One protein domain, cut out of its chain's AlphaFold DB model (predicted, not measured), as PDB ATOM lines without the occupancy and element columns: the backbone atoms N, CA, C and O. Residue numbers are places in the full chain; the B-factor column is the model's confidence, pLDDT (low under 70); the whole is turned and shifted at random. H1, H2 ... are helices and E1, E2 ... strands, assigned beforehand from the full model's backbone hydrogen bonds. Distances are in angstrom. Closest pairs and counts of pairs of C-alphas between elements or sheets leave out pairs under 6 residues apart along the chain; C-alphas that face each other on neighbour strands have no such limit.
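This is residues 6 to 81 of the 190 residues of the protein "GM24963" of Drosophila sechellia (UniProt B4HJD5). A long, strongly curved hairpin of E4 and E5, with the short strand E1 added along the last part of E5, makes a small twisted sheet. A second, separate hairpin, E2 and E3, sits beyond the start of E4, and residues 6 to 20, with the helix H1 at residues 6 to 18, stick out from this body as a free arm. The printed part has 76 residues with one named helix and five named strands, in the order H1, E1, E2, E3, E4, E5; the larger sheet has the order E1, E5, E4 and the smaller E2, E3, both antiparallel. The class is mixed, helices and strands. The whole is loose, with a radius of gyration of the C-alphas of 15.2 A and spans of 50 by 37 by 21 A, the arm adding to its length.

E5, residues 70 to 80, is the longest strand by residues, 18.7 A from first to last C-alpha; it ends at C-alpha 80 at (214.873, 284.788, 233.291). E4, residues 57 to 64, is 17.2 A long and begins at C-alpha 57 at (213.981, 287.997, 227.162). E1 holds residues 32 to 34. E2 holds residues 44 to 47 and E3 residues 50 to 53. H1, residues 6 to 18, is 18.7 A long and begins at C-alpha 6 at (201.662, 319.969, 228.312).

The sheet of E1, E5 and E4 is strongly twisted, with edge strands E1 and E4. E4 and E5 are a hairpin of antiparallel neighbours, with N 60 and O 76 at 2.8 A and N 71 and O 63 at 2.9 A, within hydrogen-bond range. E4 bends by 88 degrees at residue 61, and E5 bends by 108 degrees at residue 73. E1 is antiparallel to E5, with N 33 and O 79 at 2.9 A. E2 and E3 are a hairpin too, with N 45 and O 52 at 2.8 A; residues 40 to 41 pair with residues 44 to 45 of E2, antiparallel. E3 and E4 meet only through their link. The closest C-alphas of E3 and E5 are those of Ile 52 and Val 79, 7.9 A apart. H1 is not on the sheet of E1, E5 and E4, and it is apart from E2, E3, E4 and E5. In H1 every O i to N i+4 pair is within hydrogen-bond range.

The C-alphas of Glu 6 and Asp 49 are the two farthest apart, 49.9 A. Without residues 6 to 20, the body of 61 residues spans 35 by 21 by 20 A. The printed part has no cut. The link from H1 to E1, residues 19 to 31, is long. The mean pLDDT of the printed part is 74.4; it is under 70 at residues 13 to 26, 48 to 49, 66 to 67 and 81.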
ATOM      1  N   GLU A   6     201.854 321.054 227.345       72.56
ATOM      2  CA  GLU A   6     201.662 319.969 228.312       72.56
ATOM      3  C   GLU A   6     201.488 318.597 227.646       72.56
ATOM      4  O   GLU A   6     202.025 317.599 228.130       72.56
ATOM      5  N   ILE A   7     200.812 318.549 226.492       79.00
ATOM      6  CA  ILE A   7     200.644 317.321 225.699       79.00
ATOM      7  C   ILE A   7     201.984 316.917 225.074       79.00
ATOM      8  O   ILE A   7     202.333 315.743 225.026       79.00
ATOM      9  N   PHE A   8     202.784 317.894 224.648       78.12
ATOM     10  CA  PHE A   8     204.115 317.628 224.109       78.12
ATOM     11  C   PHE A   8     205.078 317.080 225.178       78.12
ATOM     12  O   PHE A   8     205.791 316.113 224.919       78.12
ATOM     13  N   CYS A   9     205.051 317.634 226.396       76.38
ATOM     14  CA  CYS A   9     205.869 317.152 227.514       76.38
ATOM     15  C   CYS A   9     205.469 315.746 227.984       76.38
ATOM     16  O   CYS A   9     206.343 314.934 228.275       76.38
ATOM     17  N   THR A  10     204.171 315.438 228.037       80.00
ATOM     18  CA  THR A  10     203.690 314.094 228.403       80.00
ATOM     19  C   THR A  10     204.052 313.051 227.350       80.00
ATOM     20  O   THR A  10     204.524 311.977 227.708       80.00
ATOM     21  N   ILE A  11     203.934 313.381 226.060       78.94
ATOM     22  CA  ILE A  11     204.384 312.503 224.970       78.94
ATOM     23  C   ILE A  11     205.899 312.267 225.044       78.94
ATOM     24  O   ILE A  11     206.342 311.131 224.919       78.94
ATOM     25  N   LEU A  12     206.702 313.306 225.302       74.06
ATOM     26  CA  LEU A  12     208.151 313.157 225.477       74.06
ATOM     27  C   LEU A  12     208.505 312.269 226.677       74.06
ATOM     28  O   LEU A  12     209.356 311.397 226.539       74.06
ATOM     29  N   LEU A  13     207.846 312.446 227.826       68.31
ATOM     30  CA  LEU A  13     208.068 311.605 229.009       68.31
ATOM     31  C   LEU A  13     207.739 310.130 228.749       68.31
ATOM     32  O   LEU A  13     208.496 309.267 229.185       68.31
ATOM     33  N   LEU A  14     206.667 309.842 228.004       62.28
ATOM     34  CA  LEU A  14     206.319 308.477 227.594       62.28
ATOM     35  C   LEU A  14     207.374 307.885 226.646       62.28
ATOM     36  O   LEU A  14     207.815 306.761 226.851       62.28
ATOM     37  N   ILE A  15     207.862 308.669 225.675       61.97
ATOM     38  CA  ILE A  15     208.928 308.237 224.755       61.97
ATOM     39  C   ILE A  15     210.236 307.949 225.510       61.97
ATOM     40  O   ILE A  15     210.921 306.979 225.194       61.97
ATOM     41  N   PHE A  16     210.612 308.754 226.508       55.88
ATOM     42  CA  PHE A  16     211.823 308.491 227.299       55.88
ATOM     43  C   PHE A  16     211.665 307.317 228.273       55.88
ATOM     44  O   PHE A  16     212.650 306.626 228.522       55.88
ATOM     45  N   ALA A  17     210.456 307.061 228.783       56.84
ATOM     46  CA  ALA A  17     210.177 305.897 229.623       56.84
ATOM     47  C   ALA A  17     210.323 304.575 228.845       56.84
ATOM     48  O   ALA A  17     210.904 303.630 229.375       56.84
ATOM     49  N   ASP A  18     209.902 304.540 227.575       50.22
ATOM     50  CA  ASP A  18     210.025 303.355 226.707       50.22
ATOM     51  C   ASP A  18     211.468 303.083 226.236       50.22
ATOM     52  O   ASP A  18     211.799 301.964 225.847       50.22
ATOM     53  N   ASN A  19     212.354 304.087 226.276       44.53
ATOM     54  CA  ASN A  19     213.744 303.959 225.819       44.53
ATOM     55  C   ASN A  19     214.739 303.580 226.929       44.53
ATOM     56  O   ASN A  19     215.938 303.474 226.656       44.53
ATOM     57  N   SER A  20     214.287 303.365 228.168       41.88
ATOM     58  CA  SER A  20     215.172 302.927 229.248       41.88
ATOM     59  C   SER A  20     214.909 301.469 229.629       41.88
ATOM     60  O   SER A  20     213.861 301.153 230.182       41.88
ATOM     61  N   LYS A  21     215.938 300.643 229.396       44.50
ATOM     62  CA  LYS A  21     216.154 299.258 229.850       44.50
ATOM     63  C   LYS A  21     215.576 298.165 228.956       44.50
ATOM     64  O   LYS A  21     214.416 297.794 229.043       44.50
ATOM     65  N   ALA A  22     216.478 297.539 228.208       50.31
ATOM     66  CA  ALA A  22     216.314 296.155 227.792       50.31
ATOM     67  C   ALA A  22     216.803 295.178 228.889       50.31
ATOM     68  O   ALA A  22     217.213 294.077 228.572       50.31
ATOM     69  N   ASP A  23     216.721 295.538 230.171       65.00
ATOM     70  CA  ASP A  23     216.918 294.595 231.279       65.00
ATOM     71  C   ASP A  23     215.564 293.946 231.596       65.00
ATOM     72  O   ASP A  23     214.547 294.641 231.556       65.00
ATOM     73  N   ILE A  24     215.518 292.658 231.949       69.88
ATOM     74  CA  ILE A  24     214.261 292.010 232.358       69.88
ATOM     75  C   ILE A  24     213.780 292.676 233.669       69.88
ATOM     76  O   ILE A  24     214.464 292.558 234.692       69.88
ATOM     77  N   PRO A  25     212.639 293.401 233.689       65.81
ATOM     78  CA  PRO A  25     212.246 294.187 234.857       65.81
ATOM     79  C   PRO A  25     211.952 293.311 236.078       65.81
ATOM     80  O   PRO A  25     211.237 292.318 235.983       65.81
ATOM     81  N   GLY A  26     212.485 293.693 237.243       66.69
ATOM     82  CA  GLY A  26     212.279 292.954 238.496       66.69
ATOM     83  C   GLY A  26     213.049 291.630 238.593       66.69
ATOM     84  O   GLY A  26     212.852 290.888 239.553       66.69
ATOM     85  N   CYS A  27     213.930 291.337 237.635       70.25
ATOM     86  CA  CYS A  27     214.768 290.146 237.627       70.25
ATOM     87  C   CYS A  27     216.168 290.443 238.183       70.25
ATOM     88  O   CYS A  27     216.831 291.383 237.748       70.25
ATOM     89  N   ASN A  28     216.645 289.605 239.107       74.25
ATOM     90  CA  ASN A  28     218.049 289.610 239.521       74.25
ATOM     91  C   ASN A  28     218.924 289.111 238.353       74.25
ATOM     92  O   ASN A  28     218.585 288.096 237.744       74.25
ATOM     93  N   TYR A  29     220.038 289.788 238.050       74.56
ATOM     94  CA  TYR A  29     220.989 289.385 237.005       74.56
ATOM     95  C   TYR A  29     221.442 287.926 237.162       74.56
ATOM     96  O   TYR A  29     221.513 287.173 236.191       74.56
ATOM     97  N   PHE A  30     221.649 287.475 238.400       72.31
ATOM     98  CA  PHE A  30     222.046 286.102 238.696       72.31
ATOM     99  C   PHE A  30     220.921 285.068 238.503       72.31
ATOM    100  O   PHE A  30     221.170 283.865 238.550       72.31
ATOM    101  N   ASN A  31     219.699 285.494 238.210       73.00
ATOM    102  CA  ASN A  31     218.619 284.617 237.766       73.00
ATOM    103  C   ASN A  31     218.416 284.713 236.249       73.00
ATOM    104  O   ASN A  31     217.299 284.541 235.774       73.00
ATOM    105  N   THR A  32     219.458 285.045 235.483       75.56
ATOM    106  CA  THR A  32     219.382 285.102 234.020       75.56
ATOM    107  C   THR A  32     220.364 284.153 233.347       75.56
ATOM    108  O   THR A  32     221.443 283.883 233.878       75.56
ATOM    109  N   VAL A  33     219.985 283.664 232.164       77.69
ATOM    110  CA  VAL A  33     220.802 282.785 231.315       77.69
ATOM    111  C   VAL A  33     221.072 283.474 229.989       77.69
ATOM    112  O   VAL A  33     220.144 284.019 229.389       77.69
ATOM    113  N   ASP A  34     222.326 283.443 229.533       77.69
ATOM    114  CA  ASP A  34     222.711 283.967 228.224       77.69
ATOM    115  C   ASP A  34     222.218 283.022 227.116       77.69
ATOM    116  O   ASP A  34     222.596 281.853 227.056       77.69
ATOM    117  N   ILE A  35     221.374 283.547 226.231       80.31
ATOM    118  CA  ILE A  35     220.824 282.856 225.062       80.31
ATOM    119  C   ILE A  35     221.255 283.528 223.750       80.31
ATOM    120  O   ILE A  35     220.659 283.294 222.701       80.31
ATOM    121  N   SER A  36     222.305 284.353 223.772       81.31
ATOM    122  CA  SER A  36     222.806 285.098 222.604       81.31
ATOM    123  C   SER A  36     223.201 284.205 221.430       81.31
ATOM    124  O   SER A  36     223.187 284.654 220.286       81.31
ATOM    125  N   ASN A  37     223.554 282.949 221.705       80.31
ATOM    126  CA  ASN A  37     223.946 281.964 220.697       80.31
ATOM    127  C   ASN A  37     222.753 281.202 220.092       80.31
ATOM    128  O   ASN A  37     222.958 280.316 219.265       80.31
ATOM    129  N   ILE A  38     221.522 281.511 220.511       80.88
ATOM    130  CA  ILE A  38     220.310 280.799 220.104       80.88
ATOM    131  C   ILE A  38     219.570 281.603 219.045       80.88
ATOM    132  O   ILE A  38     219.266 282.783 219.221       80.88
ATOM    133  N   GLU A  39     219.238 280.942 217.941       86.06
ATOM    134  CA  GLU A  39     218.452 281.561 216.884       86.06
ATOM    135  C   GLU A  39     216.987 281.726 217.300       86.06
ATOM    136  O   GLU A  39     216.338 280.813 217.821       86.06
ATOM    137  N   ARG A  40     216.446 282.914 217.030       87.06
ATOM    138  CA  ARG A  40     215.037 283.225 217.261       87.06
ATOM    139  C   ARG A  40     214.155 282.455 216.276       87.06
ATOM    140  O   ARG A  40     214.333 282.552 215.064       87.06
ATOM    141  N   GLN A  41     213.141 281.775 216.797       87.56
ATOM    142  CA  GLN A  41     212.084 281.113 216.039       87.56
ATOM    143  C   GLN A  41     210.763 281.871 216.234       87.56
ATOM    144  O   GLN A  41     210.079 281.713 217.247       87.56
ATOM    145  N   ASN A  42     210.392 282.706 215.259       89.00
ATOM    146  CA  ASN A  42     209.222 283.596 215.333       89.00
ATOM    147  C   ASN A  42     209.257 284.483 216.588       89.00
ATOM    148  O   ASN A  42     210.192 285.254 216.746       89.00
ATOM    149  N   ASP A  43     208.283 284.374 217.493       86.69
ATOM    150  CA  ASP A  43     208.232 285.122 218.759       86.69
ATOM    151  C   ASP A  43     208.770 284.325 219.951       86.69
ATOM    152  O   ASP A  43     208.420 284.584 221.103       86.69
ATOM    153  N   SER A  44     209.641 283.353 219.684       85.38
ATOM    154  CA  SER A  44     210.223 282.488 220.703       85.38
ATOM    155  C   SER A  44     211.678 282.125 220.416       85.38
ATOM    156  O   SER A  44     212.182 282.340 219.316       85.38
ATOM    157  N   TYR A  45     212.348 281.560 221.414       84.88
ATOM    158  CA  TYR A  45     213.658 280.927 221.317       84.88
ATOM    159  C   TYR A  45     213.511 279.472 221.753       84.88
ATOM    160  O   TYR A  45     212.780 279.196 222.701       84.88
ATOM    161  N   LEU A  46     214.181 278.550 221.067       80.12
ATOM    162  CA  LEU A  46     214.230 277.149 221.476       80.12
ATOM    163  C   LEU A  46     215.563 276.902 222.180       80.12
ATOM    164  O   LEU A  46     216.605 276.891 221.529       80.12
ATOM    165  N   TYR A  47     215.526 276.729 223.496       71.44
ATOM    166  CA  TYR A  47     216.701 276.456 224.321       71.44
ATOM    167  C   TYR A  47     216.436 275.176 225.113       71.44
ATOM    168  O   TYR A  47     215.383 275.085 225.731       71.44
ATOM    169  N   ASP A  48     217.333 274.185 225.053       66.06
ATOM    170  CA  ASP A  48     217.183 272.866 225.704       66.06
ATOM    171  C   ASP A  48     215.750 272.287 225.631       66.06
ATOM    172  O   ASP A  48     215.135 271.941 226.637       66.06
ATOM    173  N   ASP A  49     215.200 272.225 224.409       66.75
ATOM    174  CA  ASP A  49     213.845 271.739 224.081       66.75
ATOM    175  C   ASP A  49     212.674 272.528 224.704       66.75
ATOM    176  O   ASP A  49     211.509 272.127 224.616       66.75
ATOM    177  N   ILE A  50     212.952 273.699 225.272       70.69
ATOM    178  CA  ILE A  50     211.966 274.596 225.869       70.69
ATOM    179  C   ILE A  50     211.785 275.813 224.974       70.69
ATOM    180  O   ILE A  50     212.733 276.517 224.615       70.69
ATOM    181  N   LEU A  51     210.526 276.084 224.638       76.12
ATOM    182  CA  LEU A  51     210.136 277.300 223.938       76.12
ATOM    183  C   LEU A  51     210.043 278.460 224.931       76.12
ATOM    184  O   LEU A  51     209.142 278.515 225.766       76.12
ATOM    185  N   ILE A  52     210.966 279.405 224.804       80.19
ATOM    186  CA  ILE A  52     211.035 280.638 225.581       80.19
ATOM    187  C   ILE A  52     210.360 281.757 224.781       80.19
ATOM    188  O   ILE A  52     210.875 282.135 223.727       80.19
ATOM    189  N   PRO A  53     209.247 282.342 225.252       81.88
ATOM    190  CA  PRO A  53     208.658 283.521 224.626       81.88
ATOM    191  C   PRO A  53     209.637 284.699 224.602       81.88
ATOM    192  O   PRO A  53     210.257 285.018 225.617       81.88
ATOM    193  N   ALA A  54     209.718 285.416 223.480       83.50
ATOM    194  CA  ALA A  54     210.583 286.589 223.346       83.50
ATOM    195  C   ALA A  54     210.250 287.697 224.365       83.50
ATOM    196  O   ALA A  54     211.125 288.473 224.741       83.50
ATOM    197  N   SER A  55     209.014 287.735 224.871       81.06
ATOM    198  CA  SER A  55     208.587 288.644 225.941       81.06
ATOM    199  C   SER A  55     209.255 288.387 227.298       81.06
ATOM    200  O   SER A  55     209.169 289.244 228.170       81.06
ATOM    201  N   LEU A  56     209.887 287.224 227.500       77.44
ATOM    202  CA  LEU A  56     210.638 286.877 228.717       77.44
ATOM    203  C   LEU A  56     212.150 287.107 228.567       77.44
ATOM    204  O   LEU A  56     212.926 286.678 229.422       77.44
ATOM    205  N   THR A  57     212.570 287.754 227.477       82.62
ATOM    206  CA  THR A  57     213.981 287.997 227.162       82.62
ATOM    207  C   THR A  57     214.333 289.478 227.267       82.62
ATOM    208  O   THR A  57     213.478 290.343 227.076       82.62
ATOM    209  N   GLY A  58     215.597 289.776 227.563       83.69
ATOM    210  CA  GLY A  58     216.128 291.136 227.672       83.69
ATOM    211  C   GLY A  58     217.561 291.228 227.153       83.69
ATOM    212  O   GLY A  58     218.312 290.259 227.218       83.69
ATOM    213  N   TYR A  59     217.941 292.386 226.614       85.50
ATOM    214  CA  TYR A  59     219.311 292.671 226.199       85.50
ATOM    215  C   TYR A  59     220.111 293.369 227.297       85.50
ATOM    216  O   TYR A  59     219.803 294.495 227.677       85.50
ATOM    217  N   TYR A  60     221.225 292.765 227.680       83.25
ATOM    218  CA  TYR A  60     222.157 293.321 228.650       83.25
ATOM    219  C   TYR A  60     223.404 293.838 227.927       83.25
ATOM    220  O   TYR A  60     223.966 293.166 227.062       83.25
ATOM    221  N   GLU A  61     223.841 295.046 228.281       86.06
ATOM    222  CA  GLU A  61     225.104 295.663 227.820       86.06
ATOM    223  C   GLU A  61     226.120 295.788 228.966       86.06
ATOM    224  O   GLU A  61     227.148 296.462 228.876       86.06
ATOM    225  N   PHE A  62     225.820 295.130 230.079       82.50
ATOM    226  CA  PHE A  62     226.644 295.092 231.267       82.50
ATOM    227  C   PHE A  62     226.639 293.691 231.856       82.50
ATOM    228  O   PHE A  62     225.799 292.847 231.541       82.50
ATOM    229  N   ARG A  63     227.598 293.471 232.740       77.31
ATOM    230  CA  ARG A  63     227.752 292.246 233.498       77.31
ATOM    231  C   ARG A  63     227.906 292.594 234.969       77.31
ATOM    232  O   ARG A  63     228.728 293.452 235.295       77.31
ATOM    233  N   GLU A  64     227.128 291.939 235.824       77.00
ATOM    234  CA  GLU A  64     227.218 292.063 237.280       77.00
ATOM    235  C   GLU A  64     228.130 290.966 237.844       77.00
ATOM    236  O   GLU A  64     228.070 289.804 237.441       77.00
ATOM    237  N   PHE A  65     229.030 291.372 238.732       70.69
ATOM    238  CA  PHE A  65     230.049 290.551 239.366       70.69
ATOM    239  C   PHE A  65     229.577 290.151 240.771       70.69
ATOM    240  O   PHE A  65     228.762 290.847 241.370       70.69
ATOM    241  N   GLY A  66     230.110 289.060 241.330       62.62
ATOM    242  CA  GLY A  66     229.768 288.630 242.695       62.62
ATOM    243  C   GLY A  66     230.048 289.694 243.772       62.62
ATOM    244  O   GLY A  66     229.276 289.816 244.709       62.62
ATOM    245  N   ASP A  67     231.069 290.548 243.619       63.22
ATOM    246  CA  ASP A  67     231.290 291.719 244.503       63.22
ATOM    247  C   ASP A  67     230.232 292.830 244.360       63.22
ATOM    248  O   ASP A  67     230.311 293.850 245.049       63.22
ATOM    249  N   GLY A  68     229.263 292.678 243.458       70.06
ATOM    250  CA  GLY A  68     228.319 293.720 243.064       70.06
ATOM    251  C   GLY A  68     228.922 294.768 242.127       70.06
ATOM    252  O   GLY A  68     228.255 295.753 241.808       70.06
ATOM    253  N   SER A  69     230.173 294.605 241.675       73.19
ATOM    254  CA  SER A  69     230.716 295.474 240.633       73.19
ATOM    255  C   SER A  69     230.007 295.213 239.304       73.19
ATOM    256  O   SER A  69     229.530 294.116 239.028       73.19
ATOM    257  N   ILE A  70     229.903 296.245 238.470       80.62
ATOM    258  CA  ILE A  70     229.270 296.153 237.154       80.62
ATOM    259  C   ILE A  70     230.299 296.577 236.116       80.62
ATOM    260  O   ILE A  70     230.916 297.637 236.252       80.62
ATOM    261  N   ARG A  71     230.488 295.773 235.066       78.44
ATOM    262  CA  ARG A  71     231.343 296.145 233.929       78.44
ATOM    263  C   ARG A  71     230.550 296.175 232.630       78.44
ATOM    264  O   ARG A  71     229.739 295.278 232.404       78.44
ATOM    265  N   PRO A  72     230.796 297.166 231.760       82.69
ATOM    266  CA  PRO A  72     230.201 297.187 230.434       82.69
ATOM    267  C   PRO A  72     230.750 296.027 229.600       82.69
ATOM    268  O   PRO A  72     231.945 295.723 229.647       82.69
ATOM    269  N   ILE A  73     229.878 295.394 228.824       80.88
ATOM    270  CA  ILE A  73     230.225 294.328 227.881       80.88
ATOM    271  C   ILE A  73     229.546 294.588 226.536       80.88
ATOM    272  O   ILE A  73     228.762 295.524 226.377       80.88
ATOM    273  N   LYS A  74     229.860 293.761 225.533       82.81
ATOM    274  CA  LYS A  74     229.077 293.748 224.296       82.81
ATOM    275  C   LYS A  74     227.622 293.399 224.638       82.81
ATOM    276  O   LYS A  74     227.361 292.733 225.632       82.81
ATOM    277  N   ARG A  75     226.680 293.844 223.810       82.12
ATOM    278  CA  ARG A  75     225.257 293.530 223.956       82.12
ATOM    279  C   ARG A  75     224.987 292.032 223.778       82.12
ATOM    280  O   ARG A  75     225.337 291.484 222.733       82.12
ATOM    281  N   HIS A  76     224.352 291.415 224.770       82.25
ATOM    282  CA  HIS A  76     223.988 289.994 224.830       82.25
ATOM    283  C   HIS A  76     222.501 289.852 225.191       82.25
ATOM    284  O   HIS A  76     221.923 290.751 225.802       82.25
ATOM    285  N   LEU A  77     221.862 288.758 224.782       83.50
ATOM    286  CA  LEU A  77     220.457 288.456 225.045       83.50
ATOM    287  C   LEU A  77     220.340 287.427 226.172       83.50
ATOM    288  O   LEU A  77     220.938 286.360 226.101       83.50
ATOM    289  N   PHE A  78     219.515 287.727 227.167       82.44
ATOM    290  CA  PHE A  78     219.285 286.883 228.330       82.44
ATOM    291  C   PHE A  78     217.804 286.539 228.504       82.44
ATOM    292  O   PHE A  78     216.927 287.263 228.033       82.44
ATOM    293  N   VAL A  79     217.531 285.454 229.229       80.50
ATOM    294  CA  VAL A  79     216.197 285.032 229.692       80.50
ATOM    295  C   VAL A  79     216.195 284.869 231.214       80.50
ATOM    296  O   VAL A  79     217.220 284.509 231.785       80.50
ATOM    297  N   PHE A  80     215.057 285.108 231.871       74.31
ATOM    298  CA  PHE A  80     214.873 284.788 233.291       74.31
ATOM    299  C   PHE A  80     214.802 283.272 233.535       74.31
ATOM    300  O   PHE A  80     214.014 282.566 232.905       74.31
ATOM    301  N   GLU A  81     215.561 282.797 234.517       66.38
ATOM    302  CA  GLU A  81     215.552 281.435 235.034       66.38
ATOM    303  C   GLU A  81     215.056 281.429 236.486       66.38
ATOM    304  O   GLU A  81     215.668 281.992 237.395       66.38
TER     305      GLU A  81